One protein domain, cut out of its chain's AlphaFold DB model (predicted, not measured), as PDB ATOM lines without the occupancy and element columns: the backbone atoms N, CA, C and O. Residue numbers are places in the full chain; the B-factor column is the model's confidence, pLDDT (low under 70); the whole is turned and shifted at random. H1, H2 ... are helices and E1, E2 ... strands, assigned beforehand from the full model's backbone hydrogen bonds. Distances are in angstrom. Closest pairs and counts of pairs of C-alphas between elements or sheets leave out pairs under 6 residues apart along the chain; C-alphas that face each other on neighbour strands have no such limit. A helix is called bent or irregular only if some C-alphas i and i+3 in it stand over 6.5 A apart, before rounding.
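This is residues 4 to 65 of the 274 residues of the protein "DinB_2 domain-containing protein" of Dehalococcoidia bacterium (UniProt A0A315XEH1). Helices H1 and H3 run side by side, opposite ways, with a two-stranded antiparallel ribbon, E1 and E2, at one end and short H2 across H3 at the other. The printed part has 62 residues, with four named helices and two named strands in the order E1, H1, H2, H3, H4, E2 along the chain; of the 45 residues in named elements helices hold 36 and strands 9, and the class is mostly helix. The elongated whole is only just loose, close to compact: radius of gyration of the C-alphas 13.1 A, spans 38 by 23 by 15 A.

E1, residues 4 to 7, begins at C-alpha 4 (-21.127, 13.140, 11.199). H1, residues 10 to 20, 16.9 A, is irregular: C-alphas 11 and 14 are 7.1 A apart. H2 is residues 26 to 31, H3 36 to 50, 20.9 A, and H4 53 to 56. E2, residues 60 to 64, ends at C-alpha 64 (-24.547, 16.654, 7.071).

E1 and E2 are antiparallel at 145 degrees; N 4 and O 63 are 2.9 A apart, within hydrogen-bond range. H1 touches H4; the closest C-alphas, of Pro 10 and Ile 56, are 6.6 A apart. H1 touches H3 at a shallow tilt of 24 degrees, closest at the C-alphas of Ala 17 and Gly 47, 5.5 A. H2 touches H3, about perpendicular at 87 degrees, closest at the C-alphas of Leu 29 and Ala 39, 5.4 A. Every O i to N i+4 pair is within hydrogen-bond range in H2 and H3, 4 of 7 in H1; H4 is too short for one.

The farthest C-alphas, of Gly 33 and Asp 65, are 40.7 A apart. The printed part has no cut, its links are tight, and no printed residue is under 70 in pLDDT.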
ATOM      1  N   THR A   4     -21.568  14.458  10.741       86.00
ATOM      2  CA  THR A   4     -21.127  13.140  11.199       86.00
ATOM      3  C   THR A   4     -20.108  12.569  10.225       86.00
ATOM      4  O   THR A   4     -20.129  12.875   9.033       86.00
ATOM      5  N   PHE A   5     -19.200  11.737  10.728       88.56
ATOM      6  CA  PHE A   5     -18.229  11.029   9.904       88.56
ATOM      7  C   PHE A   5     -18.595   9.552   9.861       88.56
ATOM      8  O   PHE A   5     -18.847   8.941  10.900       88.56
ATOM      9  N   ARG A   6     -18.615   8.967   8.664       95.44
ATOM     10  CA  ARG A   6     -18.842   7.530   8.480       95.44
ATOM     11  C   ARG A   6     -17.950   6.965   7.377       95.44
ATOM     12  O   ARG A   6     -17.536   7.720   6.494       95.44
ATOM     13  N   PRO A   7     -17.679   5.649   7.371       94.19
ATOM     14  CA  PRO A   7     -17.078   5.000   6.215       94.19
ATOM     15  C   PRO A   7     -17.868   5.312   4.936       94.19
ATOM     16  O   PRO A   7     -19.105   5.391   4.954       94.19
ATOM     17  N   ALA A   8     -17.154   5.502   3.831       93.38
ATOM     18  CA  ALA A   8     -17.764   5.709   2.530       93.38
ATOM     19  C   ALA A   8     -18.468   4.425   2.068       93.38
ATOM     20  O   ALA A   8     -17.956   3.313   2.199       93.38
ATOM     21  N   ALA A   9     -19.650   4.595   1.497       96.12
ATOM     22  CA  ALA A   9     -20.436   3.553   0.866       96.12
ATOM     23  C   ALA A   9     -20.314   3.665  -0.664       96.12
ATOM     24  O   ALA A   9     -19.988   4.734  -1.185       96.12
ATOM     25  N   PRO A  10     -20.641   2.602  -1.426       95.75
ATOM     26  CA  PRO A  10     -20.668   2.661  -2.890       95.75
ATOM     27  C   PRO A  10     -21.486   3.835  -3.456       95.75
ATOM     28  O   PRO A  10     -21.112   4.419  -4.469       95.75
ATOM     29  N   ALA A  11     -22.566   4.225  -2.769       95.00
ATOM     30  CA  ALA A  11     -23.414   5.352  -3.150       95.00
ATOM     31  C   ALA A  11     -22.714   6.725  -3.070       95.00
ATOM     32  O   ALA A  11     -23.161   7.667  -3.720       95.00
ATOM     33  N   ASP A  12     -21.606   6.846  -2.331       93.25
ATOM     34  CA  ASP A  12     -20.846   8.095  -2.207       93.25
ATOM     35  C   ASP A  12     -19.887   8.321  -3.388       93.25
ATOM     36  O   ASP A  12     -19.365   9.425  -3.555       93.25
ATOM     37  N   ALA A  13     -19.659   7.313  -4.242       91.06
ATOM     38  CA  ALA A  13     -18.701   7.390  -5.347       91.06
ATOM     39  C   ALA A  13     -18.925   8.599  -6.282       91.06
ATOM     40  O   ALA A  13     -17.949   9.287  -6.596       91.06
ATOM     41  N   PRO A  14     -20.168   8.944  -6.690       88.50
ATOM     42  CA  PRO A  14     -20.404  10.129  -7.513       88.50
ATOM     43  C   PRO A  14     -20.080  11.435  -6.781       88.50
ATOM     44  O   PRO A  14     -19.611  12.380  -7.411       88.50
ATOM     45  N   ALA A  15     -20.322  11.509  -5.468       88.56
ATOM     46  CA  ALA A  15     -19.999  12.687  -4.667       88.56
ATOM     47  C   ALA A  15     -18.479  12.831  -4.503       88.56
ATOM     48  O   ALA A  15     -17.939  13.902  -4.769       88.56
ATOM     49  N   LEU A  16     -17.778  11.739  -4.184       85.75
ATOM     50  CA  LEU A  16     -16.315  11.691  -4.113       85.75
ATOM     51  C   LEU A  16     -15.663  12.090  -5.444       85.75
ATOM     52  O   LEU A  16     -14.713  12.867  -5.455       85.75
ATOM     53  N   ALA A  17     -16.209  11.639  -6.576       84.44
ATOM     54  CA  ALA A  17     -15.733  12.053  -7.895       84.44
ATOM     55  C   ALA A  17     -15.919  13.565  -8.139       84.44
ATOM     56  O   ALA A  17     -15.048  14.211  -8.726       84.44
ATOM     57  N   ARG A  18     -17.020  14.156  -7.649       84.00
ATOM     58  CA  ARG A  18     -17.280  15.603  -7.758       84.00
ATOM     59  C   ARG A  18     -16.390  16.457  -6.864       84.00
ATOM     60  O   ARG A  18     -16.133  17.592  -7.248       84.00
ATOM     61  N   VAL A  19     -15.915  15.942  -5.724       82.06
ATOM     62  CA  VAL A  19     -14.963  16.661  -4.850       82.06
ATOM     63  C   VAL A  19     -13.700  17.021  -5.617       82.06
ATOM     64  O   VAL A  19     -13.150  18.101  -5.430       82.06
ATOM     65  N   PHE A  20     -13.270  16.148  -6.529       76.06
ATOM     66  CA  PHE A  20     -12.191  16.508  -7.428       76.06
ATOM     67  C   PHE A  20     -12.655  17.639  -8.342       76.06
ATOM     68  O   PHE A  20     -11.993  18.674  -8.341       76.06
ATOM     69  N   GLY A  21     -13.801  17.502  -9.024       78.44
ATOM     70  CA  GLY A  21     -14.406  18.474  -9.958       78.44
ATOM     71  C   GLY A  21     -14.092  18.143 -11.427       78.44
ATOM     72  O   GLY A  21     -13.451  17.131 -11.715       78.44
ATOM     73  N   GLU A  22     -14.381  19.038 -12.375       79.44
ATOM     74  CA  GLU A  22     -14.100  18.786 -13.807       79.44
ATOM     75  C   GLU A  22     -12.712  19.272 -14.263       79.44
ATOM     76  O   GLU A  22     -12.003  18.541 -14.955       79.44
ATOM     77  N   GLU A  23     -12.261  20.436 -13.789       87.12
ATOM     78  CA  GLU A  23     -10.991  21.042 -14.215       87.12
ATOM     79  C   GLU A  23      -9.866  20.871 -13.184       87.12
ATOM     80  O   GLU A  23     -10.123  20.943 -11.980       87.12
ATOM     81  N   PRO A  24      -8.606  20.650 -13.610       83.81
ATOM     82  CA  PRO A  24      -7.481  20.589 -12.687       83.81
ATOM     83  C   PRO A  24      -7.350  21.878 -11.873       83.81
ATOM     84  O   PRO A  24      -7.517  22.969 -12.414       83.81
ATOM     85  N   SER A  25      -7.003  21.756 -10.592       84.00
ATOM     86  CA  SER A  25      -6.632  22.928  -9.794       84.00
ATOM     87  C   SER A  25      -5.317  23.540 -10.292       84.00
ATOM     88  O   SER A  25      -4.509  22.863 -10.937       84.00
ATOM     89  N   ASP A  26      -5.061  24.802  -9.940       79.69
ATOM     90  CA  ASP A  26      -3.781  25.470 -10.219       79.69
ATOM     91  C   ASP A  26      -2.591  24.676  -9.639       79.69
ATOM     92  O   ASP A  26      -1.541  24.568 -10.271       79.69
ATOM     93  N   GLU A  27      -2.782  24.020  -8.491       72.75
ATOM     94  CA  GLU A  27      -1.793  23.115  -7.895       72.75
ATOM     95  C   GLU A  27      -1.540  21.869  -8.764       72.75
ATOM     96  O   GLU A  27      -0.395  21.497  -9.022       72.75
ATOM     97  N   GLN A  28      -2.598  21.235  -9.278       77.56
ATOM     98  CA  GLN A  28      -2.470  20.088 -10.184       77.56
ATOM     99  C   GLN A  28      -1.810  20.473 -11.512       77.56
ATOM    100  O   GLN A  28      -1.077  19.668 -12.090       77.56
ATOM    101  N   LEU A  29      -2.038  21.698 -11.987       85.12
ATOM    102  CA  LEU A  29      -1.336  22.256 -13.139       85.12
ATOM    103  C   LEU A  29       0.149  22.468 -12.839       85.12
ATOM    104  O   LEU A  29       0.982  22.069 -13.650       85.12
ATOM    105  N   ALA A  30       0.490  23.027 -11.678       74.31
ATOM    106  CA  ALA A  30       1.876  23.233 -11.264       74.31
ATOM    107  C   ALA A  30       2.646  21.904 -11.152       74.31
ATOM    108  O   ALA A  30       3.713  21.768 -11.750       74.31
ATOM    109  N   MET A  31       2.070  20.885 -10.498       70.69
ATOM    110  CA  MET A  31       2.662  19.537 -10.405       70.69
ATOM    111  C   MET A  31       2.866  18.879 -11.776       70.69
ATOM    112  O   MET A  31       3.778  18.081 -11.972       70.69
ATOM    113  N   ALA A  32       2.024  19.226 -12.749       83.88
ATOM    114  CA  ALA A  32       2.128  18.748 -14.120       83.88
ATOM    115  C   ALA A  32       3.094  19.575 -14.992       83.88
ATOM    116  O   ALA A  32       3.077  19.428 -16.220       83.88
ATOM    117  N   GLY A  33       3.907  20.457 -14.400       85.88
ATOM    118  CA  GLY A  33       4.813  21.352 -15.127       85.88
ATOM    119  C   GLY A  33       4.064  22.353 -16.008       85.88
ATOM    120  O   GLY A  33       4.474  22.619 -17.135       85.88
ATOM    121  N   GLY A  34       2.898  22.818 -15.555       85.75
ATOM    122  CA  GLY A  34       2.004  23.694 -16.311       85.75
ATOM    123  C   GLY A  34       1.256  23.004 -17.455       85.75
ATOM    124  O   GLY A  34       0.517  23.668 -18.178       85.75
ATOM    125  N   ASN A  35       1.414  21.687 -17.651       93.25
ATOM    126  CA  ASN A  35       0.772  20.973 -18.752       93.25
ATOM    127  C   ASN A  35      -0.668  20.544 -18.388       93.25
ATOM    128  O   ASN A  35      -0.856  19.602 -17.607       93.25
ATOM    129  N   PRO A  36      -1.708  21.135 -19.010       89.62
ATOM    130  CA  PRO A  36      -3.099  20.844 -18.664       89.62
ATOM    131  C   PRO A  36      -3.534  19.426 -19.054       89.62
ATOM    132  O   PRO A  36      -4.391  18.833 -18.398       89.62
ATOM    133  N   GLY A  37      -2.931  18.839 -20.091       92.38
ATOM    134  CA  GLY A  37      -3.202  17.459 -20.496       92.38
ATOM    135  C   GLY A  37      -2.723  16.448 -19.454       92.38
ATOM    136  O   GLY A  37      -3.478  15.548 -19.076       92.38
ATOM    137  N   LYS A  38      -1.496  16.630 -18.946       90.81
ATOM    138  CA  LYS A  38      -0.931  15.808 -17.864       90.81
ATOM    139  C   LYS A  38      -1.733  15.969 -16.572       90.81
ATOM    140  O   LYS A  38      -2.112  14.959 -15.984       90.81
ATOM    141  N   ALA A  39      -2.085  17.202 -16.201       87.94
ATOM    142  CA  ALA A  39      -2.902  17.480 -15.017       87.94
ATOM    143  C   ALA A  39      -4.280  16.793 -15.091       87.94
ATOM    144  O   ALA A  39      -4.673  16.083 -14.165       87.94
ATOM    145  N   ARG A  40      -4.983  16.897 -16.232       92.06
ATOM    146  CA  ARG A  40      -6.266  16.201 -16.455       92.06
ATOM    147  C   ARG A  40      -6.137  14.679 -16.428       92.06
ATOM    148  O   ARG A  40      -7.053  13.995 -15.972       92.06
ATOM    149  N   ARG A  41      -5.041  14.115 -16.946       91.06
ATOM    150  CA  ARG A  41      -4.807  12.660 -16.915       91.06
ATOM    151  C   ARG A  41      -4.557  12.172 -15.489       91.06
ATOM    152  O   ARG A  41      -5.229  11.238 -15.065       91.06
ATOM    153  N   PHE A  42      -3.650  12.821 -14.761       84.75
ATOM    154  CA  PHE A  42      -3.350  12.498 -13.365       84.75
ATOM    155  C   PHE A  42      -4.610  12.556 -12.497       84.75
ATOM    156  O   PHE A  42      -4.936  11.615 -11.779       84.75
ATOM    157  N   ARG A  43      -5.392  13.622 -12.646       86.00
ATOM    158  CA  ARG A  43      -6.653  13.800 -11.933       86.00
ATOM    159  C   ARG A  43      -7.682  12.711 -12.230       86.00
ATOM    160  O   ARG A  43      -8.272  12.182 -11.297       86.00
ATOM    161  N   ARG A  44      -7.897  12.361 -13.507       88.69
ATOM    162  CA  ARG A  44      -8.808  11.262 -13.878       88.69
ATOM    163  C   ARG A  44      -8.388   9.947 -13.234       88.69
ATOM    164  O   ARG A  44      -9.245   9.216 -12.752       88.69
ATOM    165  N   LEU A  45      -7.083   9.685 -13.186       90.56
ATOM    166  CA  LEU A  45      -6.536   8.505 -12.528       90.56
ATOM    167  C   LEU A  45      -6.807   8.526 -11.016       90.56
ATOM    168  O   LEU A  45      -7.297   7.542 -10.476       90.56
ATOM    169  N   MET A  46      -6.575   9.655 -10.342       87.44
ATOM    170  CA  MET A  46      -6.863   9.797  -8.909       87.44
ATOM    171  C   MET A  46      -8.355   9.667  -8.588       87.44
ATOM    172  O   MET A  46      -8.720   8.931  -7.673       87.44
ATOM    173  N   GLY A  47      -9.219  10.319  -9.370       88.31
ATOM    174  CA  GLY A  47     -10.671  10.213  -9.221       88.31
ATOM    175  C   GLY A  47     -11.162   8.775  -9.398       88.31
ATOM    176  O   GLY A  47     -11.929   8.290  -8.573       88.31
ATOM    177  N   ALA A  48     -10.659   8.063 -10.414       88.94
ATOM    178  CA  ALA A  48     -10.979   6.652 -10.633       88.94
ATOM    179  C   ALA A  48     -10.486   5.756  -9.484       88.94
ATOM    180  O   ALA A  48     -11.212   4.867  -9.047       88.94
ATOM    181  N   THR A  49      -9.285   6.006  -8.958       90.69
ATOM    182  CA  THR A  49      -8.728   5.248  -7.827       90.69
ATOM    183  C   THR A  49      -9.552   5.439  -6.555       90.69
ATOM    184  O   THR A  49      -9.868   4.460  -5.880       90.69
ATOM    185  N   ILE A  50      -9.946   6.672  -6.235       86.31
ATOM    186  CA  ILE A  50     -10.709   6.988  -5.018       86.31
ATOM    187  C   ILE A  50     -12.150   6.487  -5.119       86.31
ATOM    188  O   ILE A  50     -12.663   5.903  -4.168       86.31
ATOM    189  N   ALA A  51     -12.778   6.639  -6.287       89.38
ATOM    190  CA  ALA A  51     -14.117   6.115  -6.549       89.38
ATOM    191  C   ALA A  51     -14.141   4.593  -6.801       89.38
ATOM    192  O   ALA A  51     -15.214   4.016  -6.973       89.38
ATOM    193  N   SER A  52     -12.985   3.920  -6.832       91.56
ATOM    194  CA  SER A  52     -12.930   2.461  -6.957       91.56
ATOM    195  C   SER A  52     -13.474   1.778  -5.694       91.56
ATOM    196  O   SER A  52     -13.376   2.342  -4.602       91.56
ATOM    197  N   PRO A  53     -13.944   0.518  -5.769       93.62
ATOM    198  CA  PRO A  53     -14.386  -0.217  -4.581       93.62
ATOM    199  C   PRO A  53     -13.331  -0.279  -3.465       93.62
ATOM    200  O   PRO A  53     -13.659  -0.227  -2.282       93.62
ATOM    201  N   ALA A  54     -12.048  -0.372  -3.830       91.62
ATOM    202  CA  ALA A  54     -10.949  -0.386  -2.868       91.62
ATOM    203  C   ALA A  54     -10.644   1.002  -2.282       91.62
ATOM    204  O   ALA A  54     -10.157   1.076  -1.155       91.62
ATOM    205  N   GLY A  55     -10.885   2.075  -3.039       88.94
ATOM    206  CA  GLY A  55     -10.787   3.451  -2.555       88.94
ATOM    207  C   GLY A  55     -11.913   3.775  -1.578       88.94
ATOM    208  O   GLY A  55     -11.650   4.223  -0.466       88.94
ATOM    209  N   ILE A  56     -13.149   3.417  -1.932       93.19
ATOM    210  CA  ILE A  56     -14.340   3.613  -1.094       93.19
ATOM    211  C   ILE A  56     -14.171   2.933   0.267       93.19
ATOM    212  O   ILE A  56     -14.334   3.579   1.296       93.19
ATOM    213  N   ARG A  57     -13.721   1.673   0.302       91.06
ATOM    214  CA  ARG A  57     -13.472   0.950   1.566       91.06
ATOM    215  C   ARG A  57     -12.439   1.603   2.490       91.06
ATOM    216  O   ARG A  57     -12.405   1.275   3.669       91.06
ATOM    217  N   ARG A  58     -11.580   2.477   1.960       91.44
ATOM    218  CA  ARG A  58     -10.516   3.173   2.701       91.44
ATOM    219  C   ARG A  58     -10.825   4.649   2.952       91.44
ATOM    220  O   ARG A  58      -9.971   5.363   3.463       91.44
ATOM    221  N   THR A  59     -12.013   5.113   2.572       88.25
ATOM    222  CA  THR A  59     -12.393   6.523   2.662       88.25
ATOM    223  C   THR A  59     -13.414   6.721   3.777       88.25
ATOM    224  O   THR A  59     -14.380   5.969   3.879       88.25
ATOM    225  N   THR A  60     -13.231   7.768   4.578       91.12
ATOM    226  CA  THR A  60     -14.241   8.279   5.517       91.12
ATOM    227  C   THR A  60     -14.846   9.546   4.924       91.12
ATOM    228  O   THR A  60     -14.117  10.407   4.436       91.12
ATOM    229  N   VAL A  61     -16.172   9.662   4.946       91.25
ATOM    230  CA  VAL A  61     -16.906  10.829   4.439       91.25
ATOM    231  C   VAL A  61     -17.560  11.595   5.580       91.25
ATOM    232  O   VAL A  61     -18.066  10.999   6.532       91.25
ATOM    233  N   ALA A  62     -17.563  12.919   5.455       88.00
ATOM    234  CA  ALA A  62     -18.364  13.811   6.278       88.00
ATOM    235  C   ALA A  62     -19.762  13.948   5.660       88.00
ATOM    236  O   ALA A  62     -19.891  14.242   4.470       88.00
ATOM    237  N   VAL A  63     -20.805  13.745   6.457       89.69
ATOM    238  CA  VAL A  63     -22.205  13.827   6.033       89.69
ATOM    239  C   VAL A  63     -22.917  14.828   6.929       89.69
ATOM    240  O   VAL A  63     -22.784  14.775   8.150       89.69
ATOM    241  N   SER A  64     -23.662  15.755   6.330       87.06
ATOM    242  CA  SER A  64     -24.547  16.654   7.071       87.06
ATOM    243  C   SER A  64     -25.998  16.238   6.897       87.06
ATOM    244  O   SER A  64     -26.435  16.006   5.770       87.06
ATOM    245  N   ASP A  65     -26.765  16.261   7.983       79.44
ATOM    246  CA  ASP A  65     -28.186  15.875   7.991       79.44
ATOM    247  C   ASP A  65     -29.107  16.879   7.261       79.44
ATOM    248  O   ASP A  65     -30.316  16.679   7.152       79.44
TER     249      ASP A  65